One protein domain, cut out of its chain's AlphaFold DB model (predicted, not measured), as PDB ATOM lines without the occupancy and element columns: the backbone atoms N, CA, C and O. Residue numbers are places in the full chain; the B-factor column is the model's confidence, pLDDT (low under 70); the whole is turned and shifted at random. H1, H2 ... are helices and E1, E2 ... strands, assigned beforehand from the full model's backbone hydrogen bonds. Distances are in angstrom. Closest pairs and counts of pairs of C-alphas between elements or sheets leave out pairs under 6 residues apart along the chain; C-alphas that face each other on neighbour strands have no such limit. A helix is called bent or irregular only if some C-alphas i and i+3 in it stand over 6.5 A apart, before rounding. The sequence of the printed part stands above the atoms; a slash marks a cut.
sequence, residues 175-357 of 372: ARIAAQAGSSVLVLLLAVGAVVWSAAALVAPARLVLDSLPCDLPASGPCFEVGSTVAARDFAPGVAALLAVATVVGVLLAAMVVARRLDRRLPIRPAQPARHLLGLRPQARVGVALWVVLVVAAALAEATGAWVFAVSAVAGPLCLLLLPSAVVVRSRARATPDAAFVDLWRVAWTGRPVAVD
ATOM      1  N   ALA A 175     -29.139  94.226  32.933       87.38
ATOM      2  CA  ALA A 175     -27.872  93.811  32.348       87.38
ATOM      3  C   ALA A 175     -27.150  92.800  33.247       87.38
ATOM      4  O   ALA A 175     -26.790  93.110  34.389       87.38
ATOM      5  N   ARG A 176     -26.877  91.597  32.735       90.31
ATOM      6  CA  ARG A 176     -26.096  90.569  33.443       90.31
ATOM      7  C   ARG A 176     -24.938  90.073  32.592       90.31
ATOM      8  O   ARG A 176     -25.073  89.934  31.385       90.31
ATOM      9  N   ILE A 177     -23.804  89.763  33.217       92.62
ATOM     10  CA  ILE A 177     -22.692  89.116  32.508       92.62
ATOM     11  C   ILE A 177     -23.103  87.680  32.176       92.62
ATOM     12  O   ILE A 177     -23.514  86.932  33.071       92.62
ATOM     13  N   ALA A 178     -22.974  87.305  30.904       94.81
ATOM     14  CA  ALA A 178     -23.227  85.952  30.429       94.81
ATOM     15  C   ALA A 178     -22.377  84.936  31.205       94.81
ATOM     16  O   ALA A 178     -21.182  85.154  31.441       94.81
ATOM     17  N   ALA A 179     -22.984  83.814  31.591       94.81
ATOM     18  CA  ALA A 179     -22.335  82.789  32.398       94.81
ATOM     19  C   ALA A 179     -21.034  82.285  31.776       94.81
ATOM     20  O   ALA A 179     -20.034  82.158  32.482       94.81
ATOM     21  N   GLN A 180     -21.013  82.063  30.462       94.44
ATOM     22  CA  GLN A 180     -19.825  81.609  29.745       94.44
ATOM     23  C   GLN A 180     -18.674  82.619  29.838       94.44
ATOM     24  O   GLN A 180     -17.546  82.233  30.135       94.44
ATOM     25  N   ALA A 181     -18.943  83.907  29.623       93.75
ATOM     26  CA  ALA A 181     -17.921  84.950  29.685       93.75
ATOM     27  C   ALA A 181     -17.361  85.124  31.108       93.75
ATOM     28  O   ALA A 181     -16.145  85.095  31.294       93.75
ATOM     29  N   GLY A 182     -18.239  85.246  32.112       93.56
ATOM     30  CA  GLY A 182     -17.832  85.430  33.510       93.56
ATOM     31  C   GLY A 182     -17.051  84.235  34.062       93.56
ATOM     32  O   GLY A 182     -15.971  84.399  34.625       93.56
ATOM     33  N   SER A 183     -17.551  83.019  33.821       95.31
ATOM     34  CA  SER A 183     -16.884  81.775  34.232       95.31
ATOM     35  C   SER A 183     -15.542  81.564  33.529       95.31
ATOM     36  O   SER A 183     -14.611  81.047  34.138       95.31
ATOM     37  N   SER A 184     -15.399  82.010  32.276       95.31
ATOM     38  CA  SER A 184     -14.131  81.907  31.546       95.31
ATOM     39  C   SER A 184     -13.037  82.777  32.152       95.31
ATOM     40  O   SER A 184     -11.909  82.312  32.290       95.31
ATOM     41  N   VAL A 185     -13.381  84.006  32.543       94.88
ATOM     42  CA  VAL A 185     -12.467  84.910  33.252       94.88
ATOM     43  C   VAL A 185     -12.109  84.355  34.626       94.88
ATOM     44  O   VAL A 185     -10.936  84.349  34.983       94.88
ATOM     45  N   LEU A 186     -13.091  83.846  35.377       95.62
ATOM     46  CA  LEU A 186     -12.832  83.272  36.696       95.62
ATOM     47  C   LEU A 186     -11.883  82.068  36.618       95.62
ATOM     48  O   LEU A 186     -10.918  82.012  37.370       95.62
ATOM     49  N   VAL A 187     -12.129  81.131  35.693       97.44
ATOM     50  CA  VAL A 187     -11.247  79.969  35.482       97.44
ATOM     51  C   VAL A 187      -9.842  80.415  35.092       97.44
ATOM     52  O   VAL A 187      -8.887  79.877  35.632       97.44
ATOM     53  N   LEU A 188      -9.704  81.405  34.201       97.06
ATOM     54  CA  LEU A 188      -8.395  81.930  33.808       97.06
ATOM     55  C   LEU A 188      -7.624  82.484  35.014       97.06
ATOM     56  O   LEU A 188      -6.487  82.086  35.240       97.06
ATOM     57  N   LEU A 189      -8.247  83.369  35.799       95.56
ATOM     58  CA  LEU A 189      -7.598  83.990  36.958       95.56
ATOM     59  C   LEU A 189      -7.228  82.958  38.027       95.56
ATOM     60  O   LEU A 189      -6.117  82.995  38.548       95.56
ATOM     61  N   LEU A 190      -8.125  82.011  38.319       97.25
ATOM     62  CA  LEU A 190      -7.858  80.943  39.282       97.25
ATOM     63  C   LEU A 190      -6.791  79.964  38.785       97.25
ATOM     64  O   LEU A 190      -5.999  79.507  39.593       97.25
ATOM     65  N   ALA A 191      -6.745  79.648  37.489       97.81
ATOM     66  CA  ALA A 191      -5.734  78.753  36.929       97.81
ATOM     67  C   ALA A 191      -4.343  79.395  36.952       97.81
ATOM     68  O   ALA A 191      -3.390  78.767  37.404       97.81
ATOM     69  N   VAL A 192      -4.233  80.661  36.530       97.19
ATOM     70  CA  VAL A 192      -2.974  81.415  36.617       97.19
ATOM     71  C   VAL A 192      -2.526  81.527  38.073       97.19
ATOM     72  O   VAL A 192      -1.383  81.197  38.375       97.19
ATOM     73  N   GLY A 193      -3.424  81.922  38.983       96.00
ATOM     74  CA  GLY A 193      -3.118  82.006  40.412       96.00
ATOM     75  C   GLY A 193      -2.698  80.660  41.005       96.00
ATOM     76  O   GLY A 193      -1.675  80.583  41.672       96.00
ATOM     77  N   ALA A 194      -3.424  79.579  40.697       96.62
ATOM     78  CA  ALA A 194      -3.102  78.232  41.163       96.62
ATOM     79  C   ALA A 194      -1.708  77.786  40.717       96.62
ATOM     80  O   ALA A 194      -0.989  77.205  41.516       96.62
ATOM     81  N   VAL A 195      -1.304  78.061  39.477       96.69
ATOM     82  CA  VAL A 195       0.029  77.680  38.990       96.69
ATOM     83  C   VAL A 195       1.104  78.553  39.627       96.69
ATOM     84  O   VAL A 195       2.049  78.051  40.232       96.69
ATOM     85  N   VAL A 196       0.955  79.867  39.500       95.38
ATOM     86  CA  VAL A 196       2.039  80.816  39.751       95.38
ATOM     87  C   VAL A 196       2.253  81.026  41.254       95.38
ATOM     88  O   VAL A 196       3.394  80.988  41.708       95.38
ATOM     89  N   TRP A 197       1.185  81.123  42.057       94.12
ATOM     90  CA  TRP A 197       1.320  81.192  43.516       94.12
ATOM     91  C   TRP A 197       1.708  79.855  44.143       94.12
ATOM     92  O   TRP A 197       2.492  79.848  45.082       94.12
ATOM     93  N   SER A 198       1.247  78.709  43.633       93.44
ATOM     94  CA  SER A 198       1.711  77.424  44.188       93.44
ATOM     95  C   SER A 198       3.199  77.200  43.914       93.44
ATOM     96  O   SER A 198       3.922  76.764  44.805       93.44
ATOM     97  N   ALA A 199       3.678  77.555  42.714       92.06
ATOM     98  CA  ALA A 199       5.102  77.509  42.391       92.06
ATOM     99  C   ALA A 199       5.915  78.454  43.291       92.06
ATOM    100  O   ALA A 199       6.907  78.034  43.883       92.06
ATOM    101  N   ALA A 200       5.462  79.701  43.458       89.69
ATOM    102  CA  ALA A 200       6.118  80.657  44.345       89.69
ATOM    103  C   ALA A 200       6.127  80.184  45.805       89.69
ATOM    104  O   ALA A 200       7.166  80.251  46.448       89.69
ATOM    105  N   ALA A 201       5.029  79.621  46.315       86.56
ATOM    106  CA  ALA A 201       4.964  79.096  47.678       86.56
ATOM    107  C   ALA A 201       5.980  77.966  47.928       86.56
ATOM    108  O   ALA A 201       6.504  77.847  49.035       86.56
ATOM    109  N   LEU A 202       6.278  77.145  46.917       86.94
ATOM    110  CA  LEU A 202       7.254  76.056  47.016       86.94
ATOM    111  C   LEU A 202       8.710  76.535  46.917       86.94
ATOM    112  O   LEU A 202       9.576  75.914  47.526       86.94
ATOM    113  N   VAL A 203       8.972  77.612  46.169       85.81
ATOM    114  CA  VAL A 203      10.333  78.096  45.857       85.81
ATOM    115  C   VAL A 203      10.770  79.278  46.731       85.81
ATOM    116  O   VAL A 203      11.970  79.495  46.884       85.81
ATOM    117  N   ALA A 204       9.832  80.036  47.308       77.62
ATOM    118  CA  ALA A 204      10.125  81.278  48.019       77.62
ATOM    119  C   ALA A 204      11.160  81.077  49.149       77.62
ATOM    120  O   ALA A 204      10.940  80.241  50.031       77.62
ATOM    121  N   PRO A 205      12.261  81.857  49.146       62.78
ATOM    122  CA  PRO A 205      13.375  81.681  50.076       62.78
ATOM    123  C   PRO A 205      13.065  82.192  51.489       62.78
ATOM    124  O   PRO A 205      13.605  81.674  52.457       62.78
ATOM    125  N   ALA A 206      12.194  83.193  51.631       58.28
ATOM    126  CA  ALA A 206      11.801  83.754  52.919       58.28
ATOM    127  C   ALA A 206      10.383  83.300  53.276       58.28
ATOM    128  O   ALA A 206       9.469  83.410  52.454       58.28
ATOM    129  N   ARG A 207      10.183  82.814  54.504       60.00
ATOM    130  CA  ARG A 207       8.847  82.534  55.043       60.00
ATOM    131  C   ARG A 207       8.690  83.247  56.381       60.00
ATOM    132  O   ARG A 207       9.649  83.398  57.128       60.00
ATOM    133  N   LEU A 208       7.478  83.717  56.661       55.34
ATOM    134  CA  LEU A 208       7.139  84.264  57.972       55.34
ATOM    135  C   LEU A 208       7.148  83.108  58.973       55.34
ATOM    136  O   LEU A 208       6.336  82.188  58.853       55.34
ATOM    137  N   VAL A 209       8.072  83.151  59.926       54.19
ATOM    138  CA  VAL A 209       8.106  82.226  61.056       54.19
ATOM    139  C   VAL A 209       7.768  83.049  62.290       54.19
ATOM    140  O   VAL A 209       8.387  84.077  62.554       54.19
ATOM    141  N   LEU A 210       6.732  82.634  63.019       53.38
ATOM    142  CA  LEU A 210       6.538  83.122  64.379       53.38
ATOM    143  C   LEU A 210       7.557  82.384  65.243       53.38
ATOM    144  O   LEU A 210       7.321  81.233  65.607       53.38
ATOM    145  N   ASP A 211       8.676  83.036  65.534       54.84
ATOM    146  CA  ASP A 211       9.621  82.532  66.520       54.84
ATOM    147  C   ASP A 211       9.264  83.115  67.891       54.84
ATOM    148  O   ASP A 211       9.082  84.323  68.072       54.84
ATOM    149  N   SER A 212       9.123  82.234  68.879       53.53
ATOM    150  CA  SER A 212       9.069  82.632  70.281       53.53
ATOM    151  C   SER A 212      10.502  82.720  70.792       53.53
ATOM    152  O   SER A 212      11.118  81.693  71.087       53.53
ATOM    153  N   LEU A 213      11.048  83.928  70.880       56.66
ATOM    154  CA  LEU A 213      12.337  84.139  71.533       56.66
ATOM    155  C   LEU A 213      12.127  84.162  73.059       56.66
ATOM    156  O   LEU A 213      11.198  84.823  73.537       56.66
ATOM    157  N   PRO A 214      12.957  83.452  73.846       53.72
ATOM    158  CA  PRO A 214      12.965  83.626  75.289       53.72
ATOM    159  C   PRO A 214      13.443  85.050  75.593       53.72
ATOM    160  O   PRO A 214      14.554  85.435  75.242       53.72
ATOM    161  N   CYS A 215      12.579  85.853  76.204       59.56
ATOM    162  CA  CYS A 215      12.945  87.179  76.687       59.56
ATOM    163  C   CYS A 215      13.854  87.028  77.923       59.56
ATOM    164  O   CYS A 215      13.472  86.353  78.876       59.56
ATOM    165  N   ASP A 216      15.004  87.709  77.951       56.03
ATOM    166  CA  ASP A 216      15.951  87.749  79.090       56.03
ATOM    167  C   ASP A 216      15.395  88.458  80.353       56.03
ATOM    168  O   ASP A 216      16.122  88.745  81.304       56.03
ATOM    169  N   LEU A 217      14.092  88.756  80.395       59.50
ATOM    170  CA  LEU A 217      13.423  89.370  81.540       59.50
ATOM    171  C   LEU A 217      12.662  88.293  82.333       59.50
ATOM    172  O   LEU A 217      11.657  87.779  81.838       59.50
ATOM    173  N   PRO A 218      13.063  87.981  83.583       55.75
ATOM    174  CA  PRO A 218      12.576  86.820  84.343       55.75
ATOM    175  C   PRO A 218      11.094  86.863  84.778       55.75
ATOM    176  O   PRO A 218      10.667  86.013  85.555       55.75
ATOM    177  N   ALA A 219      10.290  87.822  84.302       58.12
ATOM    178  CA  ALA A 219       8.892  88.001  84.718       58.12
ATOM    179  C   ALA A 219       7.894  88.336  83.587       58.12
ATOM    180  O   ALA A 219       6.706  88.501  83.861       58.12
ATOM    181  N   SER A 220       8.324  88.430  82.326       55.22
ATOM    182  CA  SER A 220       7.416  88.617  81.184       55.22
ATOM    183  C   SER A 220       7.254  87.294  80.439       55.22
ATOM    184  O   SER A 220       8.253  86.648  80.142       55.22
ATOM    185  N   GLY A 221       6.014  86.877  80.157       58.94
ATOM    186  CA  GLY A 221       5.708  85.663  79.382       58.94
ATOM    187  C   GLY A 221       6.346  85.640  77.980       58.94
ATOM    188  O   GLY A 221       7.085  86.557  77.625       58.94
ATOM    189  N   PRO A 222       6.074  84.610  77.156       56.75
ATOM    190  CA  PRO A 222       6.713  84.476  75.850       56.75
ATOM    191  C   PRO A 222       6.476  85.728  74.997       56.75
ATOM    192  O   PRO A 222       5.336  86.104  74.714       56.75
ATOM    193  N   CYS A 223       7.570  86.372  74.604       60.50
ATOM    194  CA  CYS A 223       7.564  87.448  73.632       60.50
ATOM    195  C   CYS A 223       7.498  86.816  72.238       60.50
ATOM    196  O   CYS A 223       8.313  85.960  71.895       60.50
ATOM    197  N   PHE A 224       6.513  87.215  71.438       55.72
ATOM    198  CA  PHE A 224       6.405  86.775  70.051       55.72
ATOM    199  C   PHE A 224       6.999  87.853  69.155       55.72
ATOM    200  O   PHE A 224       6.436  88.946  69.059       55.72
ATOM    201  N   GLU A 225       8.112  87.549  68.494       57.44
ATOM    202  CA  GLU A 225       8.626  88.388  67.418       57.44
ATOM    203  C   GLU A 225       8.240  87.751  66.082       57.44
ATOM    204  O   GLU A 225       8.467  86.567  65.830       57.44
ATOM    205  N   VAL A 226       7.598  88.533  65.214       53.81
ATOM    206  CA  VAL A 226       7.313  88.091  63.847       53.81
ATOM    207  C   VAL A 226       8.572  88.334  63.023       53.81
ATOM    208  O   VAL A 226       8.748  89.402  62.438       53.81
ATOM    209  N   GLY A 227       9.462  87.344  63.015       52.38
ATOM    210  CA  GLY A 227      10.674  87.347  62.207       52.38
ATOM    211  C   GLY A 227      10.424  86.828  60.789       52.38
ATOM    212  O   GLY A 227       9.609  85.937  60.544       52.38
ATOM    213  N   SER A 228      11.154  87.367  59.814       52.69
ATOM    214  CA  SER A 228      11.291  86.731  58.502       52.69
ATOM    215  C   SER A 228      12.582  85.922  58.492       52.69
ATOM    216  O   SER A 228      13.651  86.480  58.238       52.69
ATOM    217  N   THR A 229      12.513  84.629  58.787       52.88
ATOM    218  CA  THR A 229      13.672  83.747  58.639       52.88
ATOM    219  C   THR A 229      13.632  83.075  57.266       52.88
ATOM    220  O   THR A 229      12.575  82.813  56.680       52.88
ATOM    221  N   VAL A 230      14.810  82.846  56.687       52.62
ATOM    222  CA  VAL A 230      14.949  81.985  55.509       52.62
ATOM    223  C   VAL A 230      14.666  80.573  56.007       52.62
ATOM    224  O   VAL A 230      15.528  79.949  56.621       52.62
ATOM    225  N   ALA A 231      13.426  80.107  55.850       50.47
ATOM    226  CA  ALA A 231      13.042  78.790  56.333       50.47
ATOM    227  C   ALA A 231      13.909  77.729  55.642       50.47
ATOM    228  O   ALA A 231      14.020  77.702  54.413       50.47
ATOM    229  N   ALA A 232      14.518  76.851  56.441       49.06
ATOM    230  CA  ALA A 232      15.227  75.679  55.948       49.06
ATOM    231  C   ALA A 232      14.331  74.873  54.984       49.06
ATOM    232  O   ALA A 232      13.100  74.873  55.103       49.06
ATOM    233  N   ARG A 233      14.951  74.157  54.032       53.28
ATOM    234  CA  ARG A 233      14.295  73.283  53.030       53.28
ATOM    235  C   ARG A 233      13.224  72.338  53.612       53.28
ATOM    236  O   ARG A 233      12.355  71.883  52.871       53.28
ATOM    237  N   ASP A 234      13.242  72.100  54.918       61.72
ATOM    238  CA  ASP A 234      12.381  71.180  55.663       61.72
ATOM    239  C   ASP A 234      10.888  71.568  55.699       61.72
ATOM    240  O   ASP A 234      10.039  70.725  55.979       61.72
ATOM    241  N   PHE A 235      10.516  72.804  55.334       67.31
ATOM    242  CA  PHE A 235       9.107  73.238  55.261       67.31
ATOM    243  C   PHE A 235       8.433  73.051  53.885       67.31
ATOM    244  O   PHE A 235       7.229  73.300  53.734       67.31
ATOM    245  N   ALA A 236       9.171  72.633  52.853       75.75
ATOM    246  CA  ALA A 236       8.608  72.291  51.545       75.75
ATOM    247  C   ALA A 236       7.531  71.178  51.589       75.75
ATOM    248  O   ALA A 236       6.469  71.384  50.989       75.75
ATOM    249  N   PRO A 237       7.712  70.049  52.314       83.25
ATOM    250  CA  PRO A 237       6.704  68.987  52.368       83.25
ATOM    251  C   PRO A 237       5.383  69.443  52.997       83.25
ATOM    252  O   PRO A 237       4.322  69.059  52.512       83.25
ATOM    253  N   GLY A 238       5.420  70.314  54.013       84.38
ATOM    254  CA  GLY A 238       4.206  70.857  54.634       84.38
ATOM    255  C   GLY A 238       3.372  71.701  53.664       84.38
ATOM    256  O   GLY A 238       2.154  71.538  53.579       84.38
ATOM    257  N   VAL A 239       4.024  72.555  52.866       85.12
ATOM    258  CA  VAL A 239       3.335  73.350  51.832       85.12
ATOM    259  C   VAL A 239       2.823  72.464  50.699       85.12
ATOM    260  O   VAL A 239       1.684  72.633  50.271       85.12
ATOM    261  N   ALA A 240       3.607  71.482  50.250       89.31
ATOM    262  CA  ALA A 240       3.157  70.524  49.243       89.31
ATOM    263  C   ALA A 240       1.926  69.729  49.719       89.31
ATOM    264  O   ALA A 240       0.958  69.594  48.969       89.31
ATOM    265  N   ALA A 241       1.921  69.273  50.976       90.56
ATOM    266  CA  ALA A 241       0.781  68.594  51.582       90.56
ATOM    267  C   ALA A 241      -0.460  69.499  51.631       90.56
ATOM    268  O   ALA A 241      -1.542  69.069  51.238       90.56
ATOM    269  N   LEU A 242      -0.312  70.769  52.027       91.00
ATOM    270  CA  LEU A 242      -1.413  71.737  52.030       91.00
ATOM    271  C   LEU A 242      -2.004  71.950  50.626       91.00
ATOM    272  O   LEU A 242      -3.224  71.938  50.462       91.00
ATOM    273  N   LEU A 243      -1.155  72.114  49.608       93.69
ATOM    274  CA  LEU A 243      -1.585  72.271  48.214       93.69
ATOM    275  C   LEU A 243      -2.296  71.010  47.694       93.69
ATOM    276  O   LEU A 243      -3.324  71.109  47.014       93.69
ATOM    277  N   ALA A 244      -1.792  69.824  48.046       95.19
ATOM    278  CA  ALA A 244      -2.413  68.550  47.697       95.19
ATOM    279  C   ALA A 244      -3.795  68.405  48.351       95.19
ATOM    280  O   ALA A 244      -4.777  68.126  47.658       95.19
ATOM    281  N   VAL A 245      -3.902  68.679  49.655       96.50
ATOM    282  CA  VAL A 245      -5.176  68.666  50.390       96.50
ATOM    283  C   VAL A 245      -6.161  69.657  49.772       96.50
ATOM    284  O   VAL A 245      -7.295  69.279  49.483       96.50
ATOM    285  N   ALA A 246      -5.738  70.893  49.494       96.00
ATOM    286  CA  ALA A 246      -6.590  71.901  48.865       96.00
ATOM    287  C   ALA A 246      -7.121  71.444  47.495       96.00
ATOM    288  O   ALA A 246      -8.302  71.632  47.196       96.00
ATOM    289  N   THR A 247      -6.279  70.789  46.690       97.00
ATOM    290  CA  THR A 247      -6.667  70.235  45.385       97.00
ATOM    291  C   THR A 247      -7.702  69.121  45.534       97.00
ATOM    292  O   THR A 247      -8.751  69.166  44.891       97.00
ATOM    293  N   VAL A 248      -7.448  68.142  46.410       97.69
ATOM    294  CA  VAL A 248      -8.365  67.015  46.654       97.69
ATOM    295  C   VAL A 248      -9.709  67.517  47.173       97.69
ATOM    296  O   VAL A 248     -10.754  67.188  46.611       97.69
ATOM    297  N   VAL A 249      -9.698  68.375  48.197       97.69
ATOM    298  CA  VAL A 249     -10.919  68.966  48.762       97.69
ATOM    299  C   VAL A 249     -11.660  69.790  47.708       97.69
ATOM    300  O   VAL A 249     -12.882  69.688  47.609       97.69
ATOM    301  N   GLY A 250     -10.950  70.556  46.875       97.12
ATOM    302  CA  GLY A 250     -11.540  71.344  45.794       97.12
ATOM    303  C   GLY A 250     -12.258  70.485  44.755       97.12
ATOM    304  O   GLY A 250     -13.390  70.792  44.370       97.12
ATOM    305  N   VAL A 251     -11.642  69.375  44.336       97.81
ATOM    306  CA  VAL A 251     -12.243  68.404  43.405       97.81
ATOM    307  C   VAL A 251     -13.471  67.739  44.026       97.81
ATOM    308  O   VAL A 251     -14.526  67.687  43.390       97.81
ATOM    309  N   LEU A 252     -13.374  67.288  45.280       97.50
ATOM    310  CA  LEU A 252     -14.483  66.671  46.011       97.50
ATOM    311  C   LEU A 252     -15.664  67.638  46.174       97.50
ATOM    312  O   LEU A 252     -16.809  67.273  45.896       97.50
ATOM    313  N   LEU A 253     -15.400  68.891  46.554       97.00
ATOM    314  CA  LEU A 253     -16.406  69.947  46.661       97.00
ATOM    315  C   LEU A 253     -17.083  70.212  45.309       97.00
ATOM    316  O   LEU A 253     -18.314  70.294  45.225       97.00
ATOM    317  N   ALA A 254     -16.294  70.312  44.239       96.31
ATOM    318  CA  ALA A 254     -16.806  70.567  42.901       96.31
ATOM    319  C   ALA A 254     -17.711  69.430  42.405       96.31
ATOM    320  O   ALA A 254     -18.821  69.687  41.932       96.31
ATOM    321  N   ALA A 255     -17.269  68.179  42.556       95.25
ATOM    322  CA  ALA A 255     -17.985  67.000  42.082       95.25
ATOM    323  C   ALA A 255     -19.223  66.674  42.934       95.25
ATOM    324  O   ALA A 255     -20.303  66.414  42.401       95.25
ATOM    325  N   MET A 256     -19.101  66.699  44.264       96.06
ATOM    326  CA  MET A 256     -20.172  66.237  45.153       96.06
ATOM    327  C   MET A 256     -21.171  67.325  45.525       96.06
ATOM    328  O   MET A 256     -22.342  67.020  45.750       96.06
ATOM    329  N   VAL A 257     -20.744  68.587  45.600       96.12
ATOM    330  CA  VAL A 257     -21.601  69.679  46.075       96.12
ATOM    331  C   VAL A 257     -22.026  70.568  44.916       96.12
ATOM    332  O   VAL A 257     -23.221  70.705  44.655       96.12
ATOM    333  N   VAL A 258     -21.068  71.153  44.194       95.94
ATOM    334  CA  VAL A 258     -21.363  72.163  43.166       95.94
ATOM    335  C   VAL A 258     -22.070  71.552  41.958       95.94
ATOM    336  O   VAL A 258     -23.133  72.046  41.577       95.94
ATOM    337  N   ALA A 259     -21.539  70.464  41.389       95.44
ATOM    338  CA  ALA A 259     -22.145  69.799  40.236       95.44
ATOM    339  C   ALA A 259     -23.572  69.336  40.556       95.44
ATOM    340  O   ALA A 259     -24.508  69.719  39.857       95.44
ATOM    341  N   ARG A 260     -23.764  68.639  41.688       95.75
ATOM    342  CA  ARG A 260     -25.088  68.166  42.129       95.75
ATOM    343  C   ARG A 260     -26.088  69.305  42.335       95.75
ATOM    344  O   ARG A 260     -27.254  69.166  41.974       95.75
ATOM    345  N   ARG A 261     -25.663  70.435  42.914       95.69
ATOM    346  CA  ARG A 261     -26.534  71.611  43.092       95.69
ATOM    347  C   ARG A 261     -26.951  72.208  41.754       95.69
ATOM    348  O   ARG A 261     -28.126  72.526  41.583       95.69
ATOM    349  N   LEU A 262     -26.015  72.340  40.818       94.75
ATOM    350  CA  LEU A 262     -26.293  72.873  39.487       94.75
ATOM    351  C   LEU A 262     -27.198  71.930  38.684       94.75
ATOM    352  O   LEU A 262     -28.187  72.399  38.132       94.75
ATOM    353  N   ASP A 263     -26.934  70.621  38.690       94.00
ATOM    354  CA  ASP A 263     -27.778  69.620  38.014       94.00
ATOM    355  C   ASP A 263     -29.217  69.637  38.517       94.00
ATOM    356  O   ASP A 263     -30.156  69.601  37.730       94.00
ATOM    357  N   ARG A 264     -29.404  69.744  39.835       94.06
ATOM    358  CA  ARG A 264     -30.746  69.740  40.431       94.06
ATOM    359  C   ARG A 264     -31.514  71.037  40.200       94.06
ATOM    360  O   ARG A 264     -32.739  71.013  40.149       94.06
ATOM    361  N   ARG A 265     -30.834  72.187  40.150       92.38
ATOM    362  CA  ARG A 265     -31.495  73.506  40.199       92.38
ATOM    363  C   ARG A 265     -31.554  74.227  38.860       92.38
ATOM    364  O   ARG A 265     -32.435  75.064  38.693       92.38
ATOM    365  N   LEU A 266     -30.653  73.936  37.921       89.06
ATOM    366  CA  LEU A 266     -30.657  74.599  36.615       89.06
ATOM    367  C   LEU A 266     -31.856  74.243  35.732       89.06
ATOM    368  O   LEU A 266     -32.371  75.168  35.106       89.06
ATOM    369  N   PRO A 267     -32.346  72.991  35.690       89.94
ATOM    370  CA  PRO A 267     -33.515  72.656  34.875       89.94
ATOM    371  C   PRO A 267     -34.801  73.354  35.342       89.94
ATOM    372  O   PRO A 267     -35.643  73.698  34.526       89.94
ATOM    373  N   ILE A 268     -34.928  73.625  36.646       89.31
ATOM    374  CA  ILE A 268     -36.133  74.196  37.286       89.31
ATOM    375  C   ILE A 268     -36.079  75.741  37.312       89.31
ATOM    376  O   ILE A 268     -36.779  76.409  38.072       89.31
ATOM    377  N   ARG A 269     -35.189  76.360  36.533       88.94
ATOM    378  CA  ARG A 269     -35.040  77.819  36.536       88.94
ATOM    379  C   ARG A 269     -36.268  78.496  35.903       88.94
ATOM    380  O   ARG A 269     -36.717  78.057  34.846       88.94
ATOM    381  N   PRO A 270     -36.779  79.590  36.490       90.06
ATOM    382  CA  PRO A 270     -37.870  80.337  35.882       90.06
ATOM    383  C   PRO A 270     -37.388  81.096  34.639       90.06
ATOM    384  O   PRO A 270     -36.206  81.448  34.535       90.06
ATOM    385  N   ALA A 271     -38.317  81.393  33.727       87.50
ATOM    386  CA  ALA A 271     -38.071  82.295  32.605       87.50
ATOM    387  C   ALA A 271     -37.634  83.688  33.103       87.50
ATOM    388  O   ALA A 271     -38.065  84.153  34.159       87.50
ATOM    389  N   GLN A 272     -36.762  84.353  32.341       89.94
ATOM    390  CA  GLN A 272     -36.121  85.617  32.730       89.94
ATOM    391  C   GLN A 272     -36.439  86.728  31.711       89.94
ATOM    392  O   GLN A 272     -35.544  87.159  30.985       89.94
ATOM    393  N   PRO A 273     -37.697  87.203  31.626       85.44
ATOM    394  CA  PRO A 273     -38.114  88.171  30.604       85.44
ATOM    395  C   PRO A 273     -37.463  89.550  30.784       85.44
ATOM    396  O   PRO A 273     -37.210  90.260  29.819       85.44
ATOM    397  N   ALA A 274     -37.138  89.931  32.022       86.00
ATOM    398  CA  ALA A 274     -36.523  91.216  32.344       86.00
ATOM    399  C   ALA A 274     -34.984  91.161  32.338       86.00
ATOM    400  O   ALA A 274     -34.344  91.911  33.072       86.00
ATOM    401  N   ARG A 275     -34.367  90.282  31.540       89.31
ATOM    402  CA  ARG A 275     -32.912  90.080  31.496       89.31
ATOM    403  C   ARG A 275     -32.369  90.281  30.093       89.31
ATOM    404  O   ARG A 275     -32.940  89.796  29.127       89.31
ATOM    405  N   HIS A 276     -31.195  90.895  30.004       90.19
ATOM    406  CA  HIS A 276     -30.359  90.791  28.815       90.19
ATOM    407  C   HIS A 276     -28.925  90.428  29.211       90.19
ATOM    408  O   HIS A 276     -28.374  90.925  30.202       90.19
ATOM    409  N   LEU A 277     -28.329  89.513  28.451       91.75
ATOM    410  CA  LEU A 277     -26.985  89.019  28.711       91.75
ATOM    411  C   LEU A 277     -25.957  89.821  27.929       91.75
ATOM    412  O   LEU A 277     -26.088  90.050  26.731       91.75
ATOM    413  N   LEU A 278     -24.904  90.221  28.626       90.19
ATOM    414  CA  LEU A 278     -23.775  90.934  28.066       90.19
ATOM    415  C   LEU A 278     -22.553  90.022  28.038       90.19
ATOM    416  O   LEU A 278     -22.208  89.374  29.030       90.19
ATOM    417  N   GLY A 279     -21.863  90.020  26.899       89.81
ATOM    418  CA  GLY A 279     -20.524  89.456  26.790       89.81
ATOM    419  C   GLY A 279     -19.486  90.274  27.564       89.81
ATOM    420  O   GLY A 279     -19.754  91.369  28.072       89.81
ATOM    421  N   LEU A 280     -18.260  89.748  27.627       84.38
ATOM    422  CA  LEU A 280     -17.145  90.506  28.184       84.38
ATOM    423  C   LEU A 280     -16.764  91.630  27.214       84.38
ATOM    424  O   LEU A 280     -16.343  91.367  26.085       84.38
ATOM    425  N   ARG A 281     -16.892  92.879  27.661       83.62
ATOM    426  CA  ARG A 281     -16.488  94.043  26.863       83.62
ATOM    427  C   ARG A 281     -14.968  94.033  26.615       83.62
ATOM    428  O   ARG A 281     -14.233  93.564  27.486       83.62
ATOM    429  N   PRO A 282     -14.469  94.596  25.499       82.75
ATOM    430  CA  PRO A 282     -13.033  94.649  25.206       82.75
ATOM    431  C   PRO A 282     -12.204  95.276  26.334       82.75
ATOM    432  O   PRO A 282     -11.158  94.755  26.698       82.75
ATOM    433  N   GLN A 283     -12.713  96.333  26.972       78.44
ATOM    434  CA  GLN A 283     -12.019  97.010  28.074       78.44
ATOM    435  C   GLN A 283     -11.893  96.123  29.318       78.44
ATOM    436  O   GLN A 283     -10.899  96.187  30.034       78.44
ATOM    437  N   ALA A 284     -12.876  95.254  29.563       80.06
ATOM    438  CA  ALA A 284     -12.790  94.293  30.655       80.06
ATOM    439  C   ALA A 284     -11.683  93.257  30.405       80.06
ATOM    440  O   ALA A 284     -11.091  92.782  31.364       80.06
ATOM    441  N   ARG A 285     -11.347  92.949  29.140       85.56
ATOM    442  CA  ARG A 285     -10.208  92.072  28.809       85.56
ATOM    443  C   ARG A 285      -8.877  92.710  29.192       85.56
ATOM    444  O   ARG A 285      -8.030  92.014  29.733       85.56
ATOM    445  N   VAL A 286      -8.727  94.021  28.981       84.56
ATOM    446  CA  VAL A 286      -7.543  94.777  29.432       84.56
ATOM    447  C   VAL A 286      -7.419  94.702  30.953       84.56
ATOM    448  O   VAL A 286      -6.357  94.363  31.458       84.56
ATOM    449  N   GLY A 287      -8.520  94.920  31.680       82.62
ATOM    450  CA  GLY A 287      -8.539  94.752  33.136       82.62
ATOM    451  C   GLY A 287      -8.125  93.342  33.571       82.62
ATOM    452  O   GLY A 287      -7.281  93.195  34.445       82.62
ATOM    453  N   VAL A 288      -8.662  92.298  32.932       87.38
ATOM    454  CA  VAL A 288      -8.281  90.903  33.221       87.38
ATOM    455  C   VAL A 288      -6.798  90.651  32.938       87.38
ATOM    456  O   VAL A 288      -6.136  90.029  33.761       87.38
ATOM    457  N   ALA A 289      -6.264  91.155  31.824       89.19
ATOM    458  CA  ALA A 289      -4.845  91.029  31.494       89.19
ATOM    459  C   ALA A 289      -3.954  91.724  32.536       89.19
ATOM    460  O   ALA A 289      -2.976  91.135  32.985       89.19
ATOM    461  N   LEU A 290      -4.328  92.927  32.985       85.00
ATOM    462  CA  LEU A 290      -3.624  93.637  34.058       85.00
ATOM    463  C   LEU A 290      -3.624  92.838  35.367       85.00
ATOM    464  O   LEU A 290      -2.589  92.743  36.018       85.00
ATOM    465  N   TRP A 291      -4.752  92.222  35.732       85.56
ATOM    466  CA  TRP A 291      -4.826  91.352  36.910       85.56
ATOM    467  C   TRP A 291      -3.957  90.100  36.772       85.56
ATOM    468  O   TRP A 291      -3.292  89.730  37.732       85.56
ATOM    469  N   VAL A 292      -3.917  89.472  35.593       91.56
ATOM    470  CA  VAL A 292      -3.018  88.337  35.320       91.56
ATOM    471  C   VAL A 292      -1.557  88.750  35.495       91.56
ATOM    472  O   VAL A 292      -0.823  88.079  36.215       91.56
ATOM    473  N   VAL A 293      -1.146  89.872  34.899       89.38
ATOM    474  CA  VAL A 293       0.221  90.401  35.034       89.38
ATOM    475  C   VAL A 293       0.551  90.695  36.495       89.38
ATOM    476  O   VAL A 293       1.626  90.330  36.957       89.38
ATOM    477  N   LEU A 294      -0.380  91.296  37.240       85.38
ATOM    478  CA  LEU A 294      -0.187  91.600  38.655       85.38
ATOM    479  C   LEU A 294      -0.020  90.331  39.503       85.38
ATOM    480  O   LEU A 294       0.877  90.279  40.336       85.38
ATOM    481  N   VAL A 295      -0.841  89.300  39.273       89.50
ATOM    482  CA  VAL A 295      -0.728  87.995  39.952       89.50
ATOM    483  C   VAL A 295       0.637  87.357  39.685       89.50
ATOM    484  O   VAL A 295       1.292  86.894  40.618       89.50
ATOM    485  N   VAL A 296       1.086  87.370  38.426       91.38
ATOM    486  CA  VAL A 296       2.391  86.823  38.028       91.38
ATOM    487  C   VAL A 296       3.538  87.603  38.667       91.38
ATOM    488  O   VAL A 296       4.437  86.999  39.247       91.38
ATOM    489  N   ALA A 297       3.496  88.934  38.606       86.00
ATOM    490  CA  ALA A 297       4.513  89.791  39.206       86.00
ATOM    491  C   ALA A 297       4.595  89.586  40.725       86.00
ATOM    492  O   ALA A 297       5.693  89.477  41.267       86.00
ATOM    493  N   ALA A 298       3.445  89.504  41.402       84.50
ATOM    494  CA  ALA A 298       3.356  89.268  42.840       84.50
ATOM    495  C   ALA A 298       4.036  87.954  43.240       84.50
ATOM    496  O   ALA A 298       4.889  87.940  44.123       84.50
ATOM    497  N   ALA A 299       3.717  86.863  42.546       88.62
ATOM    498  CA  ALA A 299       4.329  85.569  42.810       88.62
ATOM    499  C   ALA A 299       5.838  85.555  42.517       88.62
ATOM    500  O   ALA A 299       6.606  84.981  43.282       88.62
ATOM    501  N   LEU A 300       6.280  86.205  41.433       88.00
ATOM    502  CA  LEU A 300       7.700  86.292  41.085       88.00
ATOM    503  C   LEU A 300       8.491  87.084  42.136       88.00
ATOM    504  O   LEU A 300       9.611  86.710  42.483       88.00
ATOM    505  N   ALA A 301       7.905  88.155  42.673       82.12
ATOM    506  CA  ALA A 301       8.514  88.939  43.739       82.12
ATOM    507  C   ALA A 301       8.694  88.116  45.027       82.12
ATOM    508  O   ALA A 301       9.729  88.226  45.681       82.12
ATOM    509  N   GLU A 302       7.737  87.249  45.368       81.69
ATOM    510  CA  GLU A 302       7.880  86.339  46.514       81.69
ATOM    511  C   GLU A 302       8.889  85.223  46.240       81.69
ATOM    512  O   GLU A 302       9.757  84.955  47.068       81.69
ATOM    513  N   ALA A 303       8.833  84.610  45.055       84.75
ATOM    514  CA  ALA A 303       9.745  83.536  44.667       84.75
ATOM    515  C   ALA A 303      11.215  83.987  44.648       84.75
ATOM    516  O   ALA A 303      12.106  83.196  44.936       84.75
ATOM    517  N   THR A 304      11.476  85.258  44.331       83.31
ATOM    518  CA  THR A 304      12.828  85.846  44.323       83.31
ATOM    519  C   THR A 304      13.263  86.397  45.684       83.31
ATOM    520  O   THR A 304      14.395  86.854  45.818       83.31
ATOM    521  N   GLY A 305      12.392  86.374  46.701       75.19
ATOM    522  CA  GLY A 305      12.673  86.966  48.013       75.19
ATOM    523  C   GLY A 305      12.686  88.499  48.017       75.19
ATOM    524  O   GLY A 305      13.038  89.107  49.027       75.19
ATOM    525  N   ALA A 306      12.273  89.141  46.920       72.81
ATOM    526  CA  ALA A 306      12.091  90.588  46.862       72.81
ATOM    527  C   ALA A 306      10.929  91.059  47.759       72.81
ATOM    528  O   ALA A 306      10.851  92.244  48.085       72.81
ATOM    529  N   TRP A 307      10.044  90.137  48.157       69.25
ATOM    530  CA  TRP A 307       8.867  90.391  48.980       69.25
ATOM    531  C   TRP A 307       8.659  89.307  50.051       69.25
ATOM    532  O   TRP A 307       8.867  88.126  49.788       69.25
ATOM    533  N   VAL A 308       8.237  89.712  51.257       64.56
ATOM    534  CA  VAL A 308       8.147  88.847  52.458       64.56
ATOM    535  C   VAL A 308       6.702  88.449  52.815       64.56
ATOM    536  O   VAL A 308       6.479  87.620  53.690       64.56
ATOM    537  N   PHE A 309       5.685  89.000  52.145       64.62
ATOM    538  CA  PHE A 309       4.293  88.921  52.620       64.62
ATOM    539  C   PHE A 309       3.593  87.552  52.485       64.62
ATOM    540  O   PHE A 309       2.424  87.451  52.847       64.62
ATOM    541  N   ALA A 310       4.282  86.492  52.046       71.88
ATOM    542  CA  ALA A 310       3.781  85.110  51.987       71.88
ATOM    543  C   ALA A 310       2.350  84.958  51.416       71.88
ATOM    544  O   ALA A 310       1.619  84.028  51.771       71.88
ATOM    545  N   VAL A 311       1.935  85.845  50.506       80.56
ATOM    546  CA  VAL A 311       0.608  85.851  49.881       80.56
ATOM    547  C   VAL A 311       0.402  84.555  49.112       80.56
ATOM    548  O   VAL A 311      -0.685  83.980  49.160       80.56
ATOM    549  N   SER A 312       1.453  84.038  48.473       85.50
ATOM    550  CA  SER A 312       1.418  82.783  47.724       85.50
ATOM    551  C   SER A 312       1.033  81.579  48.587       85.50
ATOM    552  O   SER A 312       0.331  80.688  48.103       85.50
ATOM    553  N   ALA A 313       1.417  81.568  49.870       82.94
ATOM    554  CA  ALA A 313       1.111  80.473  50.794       82.94
ATOM    555  C   ALA A 313      -0.393  80.353  51.095       82.94
ATOM    556  O   ALA A 313      -0.875  79.261  51.383       82.94
ATOM    557  N   VAL A 314      -1.145  81.453  50.988       87.12
ATOM    558  CA  VAL A 314      -2.604  81.475  51.183       87.12
ATOM    559  C   VAL A 314      -3.339  81.437  49.844       87.12
ATOM    560  O   VAL A 314      -4.303  80.688  49.666       87.12
ATOM    561  N   ALA A 315      -2.882  82.234  48.881       90.56
ATOM    562  CA  ALA A 315      -3.556  82.420  47.607       90.56
ATOM    563  C   ALA A 315      -3.465  81.177  46.705       90.56
ATOM    564  O   ALA A 315      -4.449  80.837  46.049       90.56
ATOM    565  N   GLY A 316      -2.339  80.450  46.724       93.19
ATOM    566  CA  GLY A 316      -2.166  79.188  45.993       93.19
ATOM    567  C   GLY A 316      -3.204  78.123  46.386       93.19
ATOM    568  O   GLY A 316      -4.001  77.721  45.529       93.19
ATOM    569  N   PRO A 317      -3.282  77.716  47.672       94.06
ATOM    570  CA  PRO A 317      -4.299  76.778  48.150       94.06
ATOM    571  C   PRO A 317      -5.733  77.241  47.874       94.06
ATOM    572  O   PRO A 317      -6.565  76.440  47.449       94.06
ATOM    573  N   LEU A 318      -6.034  78.534  48.056       95.81
ATOM    574  CA  LEU A 318      -7.359  79.085  47.759       95.81
ATOM    575  C   LEU A 318      -7.719  78.914  46.274       95.81
ATOM    576  O   LEU A 318      -8.836  78.509  45.944       95.81
ATOM    577  N   CYS A 319      -6.780  79.197  45.368       97.25
ATOM    578  CA  CYS A 319      -6.994  79.012  43.938       97.25
ATOM    579  C   CYS A 319      -7.223  77.542  43.579       97.25
ATOM    580  O   CYS A 319      -8.167  77.251  42.843       97.25
ATOM    581  N   LEU A 320      -6.431  76.619  44.133       97.12
ATOM    582  CA  LEU A 320      -6.591  75.175  43.918       97.12
ATOM    583  C   LEU A 320      -7.922  74.640  44.458       97.12
ATOM    584  O   LEU A 320      -8.570  73.829  43.801       97.12
ATOM    585  N   LEU A 321      -8.373  75.145  45.605       96.88
ATOM    586  CA  LEU A 321      -9.658  74.785  46.201       96.88
ATOM    587  C   LEU A 321     -10.846  75.232  45.327       96.88
ATOM    588  O   LEU A 321     -11.826  74.502  45.162       96.88
ATOM    589  N   LEU A 322     -10.780  76.442  44.761       96.88
ATOM    590  CA  LEU A 322     -11.894  77.057  44.027       96.88
ATOM    591  C   LEU A 322     -11.917  76.715  42.529       96.88
ATOM    592  O   LEU A 322     -12.995  76.714  41.921       96.88
ATOM    593  N   LEU A 323     -10.761  76.430  41.920       97.75
ATOM    594  CA  LEU A 323     -10.622  76.206  40.479       97.75
ATOM    595  C   LEU A 323     -11.522  75.071  39.953       97.75
ATOM    596  O   LEU A 323     -12.257  75.327  38.994       97.75
ATOM    597  N   PRO A 324     -11.575  73.869  40.565       98.06
ATOM    598  CA  PRO A 324     -12.444  72.793  40.086       98.06
ATOM    599  C   PRO A 324     -13.923  73.203  40.066       98.06
ATOM    600  O   PRO A 324     -14.641  72.940  39.100       98.06
ATOM    601  N   SER A 325     -14.372  73.940  41.087       97.06
ATOM    602  CA  SER A 325     -15.745  74.453  41.162       97.06
ATOM    603  C   SER A 325     -16.034  75.466  40.048       97.06
ATOM    604  O   SER A 325     -17.097  75.420  39.425       97.06
ATOM    605  N   ALA A 326     -15.082  76.352  39.740       97.06
ATOM    606  CA  ALA A 326     -15.202  77.295  38.629       97.06
ATOM    607  C   ALA A 326     -15.246  76.589  37.261       97.06
ATOM    608  O   ALA A 326     -16.006  77.006  36.381       97.06
ATOM    609  N   VAL A 327     -14.489  75.499  37.085       97.81
ATOM    610  CA  VAL A 327     -14.515  74.670  35.868       97.81
ATOM    611  C   VAL A 327     -15.876  73.996  35.687       97.81
ATOM    612  O   VAL A 327     -16.429  74.046  34.588       97.81
ATOM    613  N   VAL A 328     -16.467  73.446  36.754       97.31
ATOM    614  CA  VAL A 328     -17.831  72.884  36.719       97.31
ATOM    615  C   VAL A 328     -18.864  73.960  36.370       97.31
ATOM    616  O   VAL A 328     -19.723  73.750  35.514       97.31
ATOM    617  N   VAL A 329     -18.769  75.152  36.967       96.50
ATOM    618  CA  VAL A 329     -19.645  76.281  36.607       96.50
ATOM    619  C   VAL A 329     -19.492  76.637  35.125       96.50
ATOM    620  O   VAL A 329     -20.492  76.860  34.443       96.50
ATOM    621  N   ARG A 330     -18.263  76.655  34.598       96.62
ATOM    622  CA  ARG A 330     -17.989  76.941  33.184       96.62
ATOM    623  C   ARG A 330     -18.547  75.874  32.243       96.62
ATOM    624  O   ARG A 330     -19.100  76.230  31.201       96.62
ATOM    625  N   SER A 331     -18.398  74.589  32.563       96.19
ATOM    626  CA  SER A 331     -18.909  73.508  31.715       96.19
ATOM    627  C   SER A 331     -20.433  73.584  31.597       96.19
ATOM    628  O   SER A 331     -20.970  73.540  30.493       96.19
ATOM    629  N   ARG A 332     -21.130  73.841  32.710       95.12
ATOM    630  CA  ARG A 332     -22.589  74.027  32.723       95.12
ATOM    631  C   ARG A 332     -23.040  75.334  32.094       95.12
ATOM    632  O   ARG A 332     -24.084  75.354  31.451       95.12
ATOM    633  N   ALA A 333     -22.241  76.393  32.190       94.56
ATOM    634  CA  ALA A 333     -22.498  77.638  31.473       94.56
ATOM    635  C   ALA A 333     -22.515  77.448  29.948       94.56
ATOM    636  O   ALA A 333     -23.335  78.065  29.279       94.56
ATOM    637  N   ARG A 334     -21.652  76.581  29.394       93.19
ATOM    638  CA  ARG A 334     -21.666  76.263  27.952       93.19
ATOM    639  C   ARG A 334     -22.959  75.569  27.524       93.19
ATOM    640  O   ARG A 334     -23.460  75.851  26.446       93.19
ATOM    641  N   ALA A 335     -23.508  74.708  28.379       91.81
ATOM    642  CA  ALA A 335     -24.786  74.038  28.138       91.81
ATOM    643  C   ALA A 335     -26.007  74.950  28.376       91.81
ATOM    644  O   ALA A 335     -27.133  74.562  28.085       91.81
ATOM    645  N   THR A 336     -25.813  76.150  28.937       90.69
ATOM    646  CA  THR A 336     -26.900  77.065  29.308       90.69
ATOM    647  C   THR A 336     -26.595  78.511  28.893       90.69
ATOM    648  O   THR A 336     -26.326  79.353  29.754       90.69
ATOM    649  N   PRO A 337     -26.671  78.838  27.588       86.62
ATOM    650  CA  PRO A 337     -26.280  80.154  27.072       86.62
ATOM    651  C   PRO A 337     -27.079  81.315  27.688       86.62
ATOM    652  O   PRO A 337     -26.512  82.381  27.917       86.62
ATOM    653  N   ASP A 338     -28.338  81.081  28.075       89.25
ATOM    654  CA  ASP A 338     -29.223  82.095  28.677       89.25
ATOM    655  C   ASP A 338     -29.004  82.317  30.190       89.25
ATOM    656  O   ASP A 338     -29.720  83.082  30.849       89.25
ATOM    657  N   ALA A 339     -28.007  81.657  30.788       91.62
ATOM    658  CA  ALA A 339     -27.686  81.833  32.199       91.62
ATOM    659  C   ALA A 339     -26.798  83.065  32.447       91.62
ATOM    660  O   ALA A 339     -25.820  83.329  31.746       91.62
ATOM    661  N   ALA A 340     -27.084  83.788  33.533       93.88
ATOM    662  CA  ALA A 340     -26.185  84.804  34.064       93.88
ATOM    663  C   ALA A 340     -25.118  84.164  34.965       93.88
ATOM    664  O   ALA A 340     -25.405  83.248  35.738       93.88
ATOM    665  N   PHE A 341     -23.891  84.688  34.928       95.12
ATOM    666  CA  PHE A 341     -22.780  84.172  35.739       95.12
ATOM    667  C   PHE A 341     -23.082  84.181  37.246       95.12
ATOM    668  O   PHE A 341     -22.826  83.200  37.941       95.12
ATOM    669  N   VAL A 342     -23.675  85.274  37.738       92.94
ATOM    670  CA  VAL A 342     -24.010  85.452  39.161       92.94
ATOM    671  C   VAL A 342     -25.006  84.400  39.647       92.94
ATOM    672  O   VAL A 342     -24.913  83.969  40.795       92.94
ATOM    673  N   ASP A 343     -25.923  83.958  38.787       92.44
ATOM    674  CA  ASP A 343     -26.914  82.947  39.148       92.44
ATOM    675  C   ASP A 343     -26.261  81.582  39.300       92.44
ATOM    676  O   ASP A 343     -26.455  80.932  40.322       92.44
ATOM    677  N   LEU A 344     -25.436  81.173  38.327       94.19
ATOM    678  CA  LEU A 344     -24.715  79.903  38.414       94.19
ATOM    679  C   LEU A 344     -23.805  79.872  39.641       94.19
ATOM    680  O   LEU A 344     -23.796  78.891  40.379       94.19
ATOM    681  N   TRP A 345     -23.085  80.967  39.893       93.75
ATOM    682  CA  TRP A 345     -22.224  81.085  41.064       93.75
ATOM    683  C   TRP A 345     -23.026  81.009  42.368       93.75
ATOM    684  O   TRP A 345     -22.678  80.260  43.280       93.75
ATOM    685  N   ARG A 346     -24.150  81.729  42.459       93.69
ATOM    686  CA  ARG A 346     -25.026  81.680  43.634       93.69
ATOM    687  C   ARG A 346     -25.587  80.277  43.855       93.69
ATOM    688  O   ARG A 346     -25.568  79.808  44.991       93.69
ATOM    689  N   VAL A 347     -26.074  79.612  42.811       93.75
ATOM    690  CA  VAL A 347     -26.617  78.246  42.899       93.75
ATOM    691  C   VAL A 347     -25.531  77.268  43.349       93.75
ATOM    692  O   VAL A 347     -25.775  76.479  44.259       93.75
ATOM    693  N   ALA A 348     -24.324  77.363  42.784       93.12
ATOM    694  CA  ALA A 348     -23.183  76.529  43.160       93.12
ATOM    695  C   ALA A 348     -22.886  76.605  44.669       93.12
ATOM    696  O   ALA A 348     -22.832  75.579  45.353       93.12
ATOM    697  N   TRP A 349     -22.777  77.819  45.215       93.19
ATOM    698  CA  TRP A 349     -22.334  78.028  46.598       93.19
ATOM    699  C   TRP A 349     -23.442  77.976  47.643       93.19
ATOM    700  O   TRP A 349     -23.219  77.484  48.747       93.19
ATOM    701  N   THR A 350     -24.647  78.433  47.305       93.00
ATOM    702  CA  THR A 350     -25.758  78.520  48.269       93.00
ATOM    703  C   THR A 350     -26.797  77.415  48.099       93.00
ATOM    704  O   THR A 350     -27.607  77.209  48.996       93.00
ATOM    705  N   GLY A 351     -26.834  76.730  46.949       90.12
ATOM    706  CA  GLY A 351     -27.878  75.751  46.618       90.12
ATOM    707  C   GLY A 351     -29.287  76.343  46.469       90.12
ATOM    708  O   GLY A 351     -30.246  75.593  46.260       90.12
ATOM    709  N   ARG A 352     -29.427  77.671  46.581       91.19
ATOM    710  CA  ARG A 352     -30.702  78.380  46.462       91.19
ATOM    711  C   ARG A 352     -31.124  78.474  44.993       91.19
ATOM    712  O   ARG A 352     -30.253  78.608  44.132       91.19
ATOM    713  N   PRO A 353     -32.433  78.418  44.698       88.81
ATOM    714  CA  PRO A 353     -32.933  78.562  43.336       88.81
ATOM    715  C   PRO A 353     -32.632  79.954  42.765       88.81
ATOM    716  O   PRO A 353     -32.430  80.926  43.500       88.81
ATOM    717  N   VAL A 354     -32.616  80.040  41.433       87.38
ATOM    718  CA  VAL A 354     -32.457  81.307  40.715       87.38
ATOM    719  C   VAL A 354     -33.713  82.152  40.920       87.38
ATOM    720  O   VAL A 354     -34.817  81.711  40.616       87.38
ATOM    721  N   ALA A 355     -33.541  83.368  41.435       86.81
ATOM    722  CA  ALA A 355     -34.637  84.319  41.565       86.81
ATOM    723  C   ALA A 355     -34.958  84.954  40.203       86.81
ATOM    724  O   ALA A 355     -34.060  85.177  39.389       86.81
ATOM    725  N   VAL A 356     -36.231  85.270  39.966       87.50
ATOM    726  CA  VAL A 356     -36.642  86.048  38.790       87.50
ATOM    727  C   VAL A 356     -36.051  87.451  38.903       87.50
ATOM    728  O   VAL A 356     -36.224  88.126  39.926       87.50
ATOM    729  N   ASP A 357     -35.326  87.886  37.872       84.75
ATOM    730  CA  ASP A 357     -34.835  89.256  37.806       84.75
ATOM    731  C   ASP A 357     -36.026  90.214  37.700       84.75
ATOM    732  O   ASP A 357     -36.906  90.072  36.853       84.75
TER     733      ASP A 357
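Overview. This is residues 175 to 357 of the 372 residues of an uncharacterized protein of Cellulomonas humilata (UniProt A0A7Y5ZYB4). Long helices run lengthwise in a rod-shaped, loosely built stack: H1 lies between H3 on one side and the bent H4 on the other, and H4 fills the space between H1 and H2. Short H5 lies crosswise at one end near the small strand pair E1 and E4, while the hairpin E2 and E3 extends from the other end, its tip, residues 216 to 221, sticking out free. The printed part has 183 residues, mostly helix, in the order E1 H1 E2 E3 H2 E4 H3 H4 H5; E1 and E4 are parallel, E2 and E3 antiparallel. The whole is loose, with a radius of gyration of the C-alphas of 21.1 A and spans of 73, 33 and 29 A.

Arrangement. E1, residues 175 to 177, is the parallel neighbour of E4, residues 275 to 278, with N 278 and O 176 2.8 A apart. H1, residues 179 to 203, touches H3, residues 282 to 303, at a shallow tilt of 13 degrees, the same way; the closest C-alphas, of Ala 200 and Ala 303, are 4.6 A apart. E2, residues 207 to 213, and E3, residues 223 to 229, form an antiparallel hairpin, with N 209 and O 227 3.2 A apart. H2, residues 233 to 265, is irregular, only just: C-alphas 234 and 237 are 6.9 A apart. H2 and H3 are apart. H4, residues 311 to 334, was assigned as one helix by its hydrogen bonds but is bent, with C-alphas 321 and 324 7.0 A apart; its arms are H4a, residues 311 to 321, and H4b, residues 324 to 334, at a steep tilt of 51 degrees. H1, H2 and H4b form a bundle, helices side by side. With residues 190 to 201 alone H1 touches H4a, the C-alphas of Trp 197 and Ser 312 being closest at 4.5 A. H5, residues 341 to 350, touches H2 about perpendicular, at 77 degrees; the C-alphas of Val 258 and Ala 348 are closest, at 4.7 A. Every O i to N i+4 pair is within hydrogen-bond range in H1, H3, H4b and H5, against 24 of 29 in H2 and 6 of 7 in H4a.

Along the chain. E1 begins at C-alpha 175 (-27.872, 93.811, 32.348). H1 is 35.6 A long, H2 47.6 A and H3 32.0 A; H4a measures 15.5 A and H4b 15.6 A. H5 ends at C-alpha 350 (-25.758, 78.520, 48.269).

Size, cuts and confidence. The farthest C-alphas, of Pro 218 and Pro 273, are 73.9 A apart. The printed part has no cut, and no link is long. Its mean pLDDT is 84.7, with residues 205 to 235 and 307 to 309 under 70.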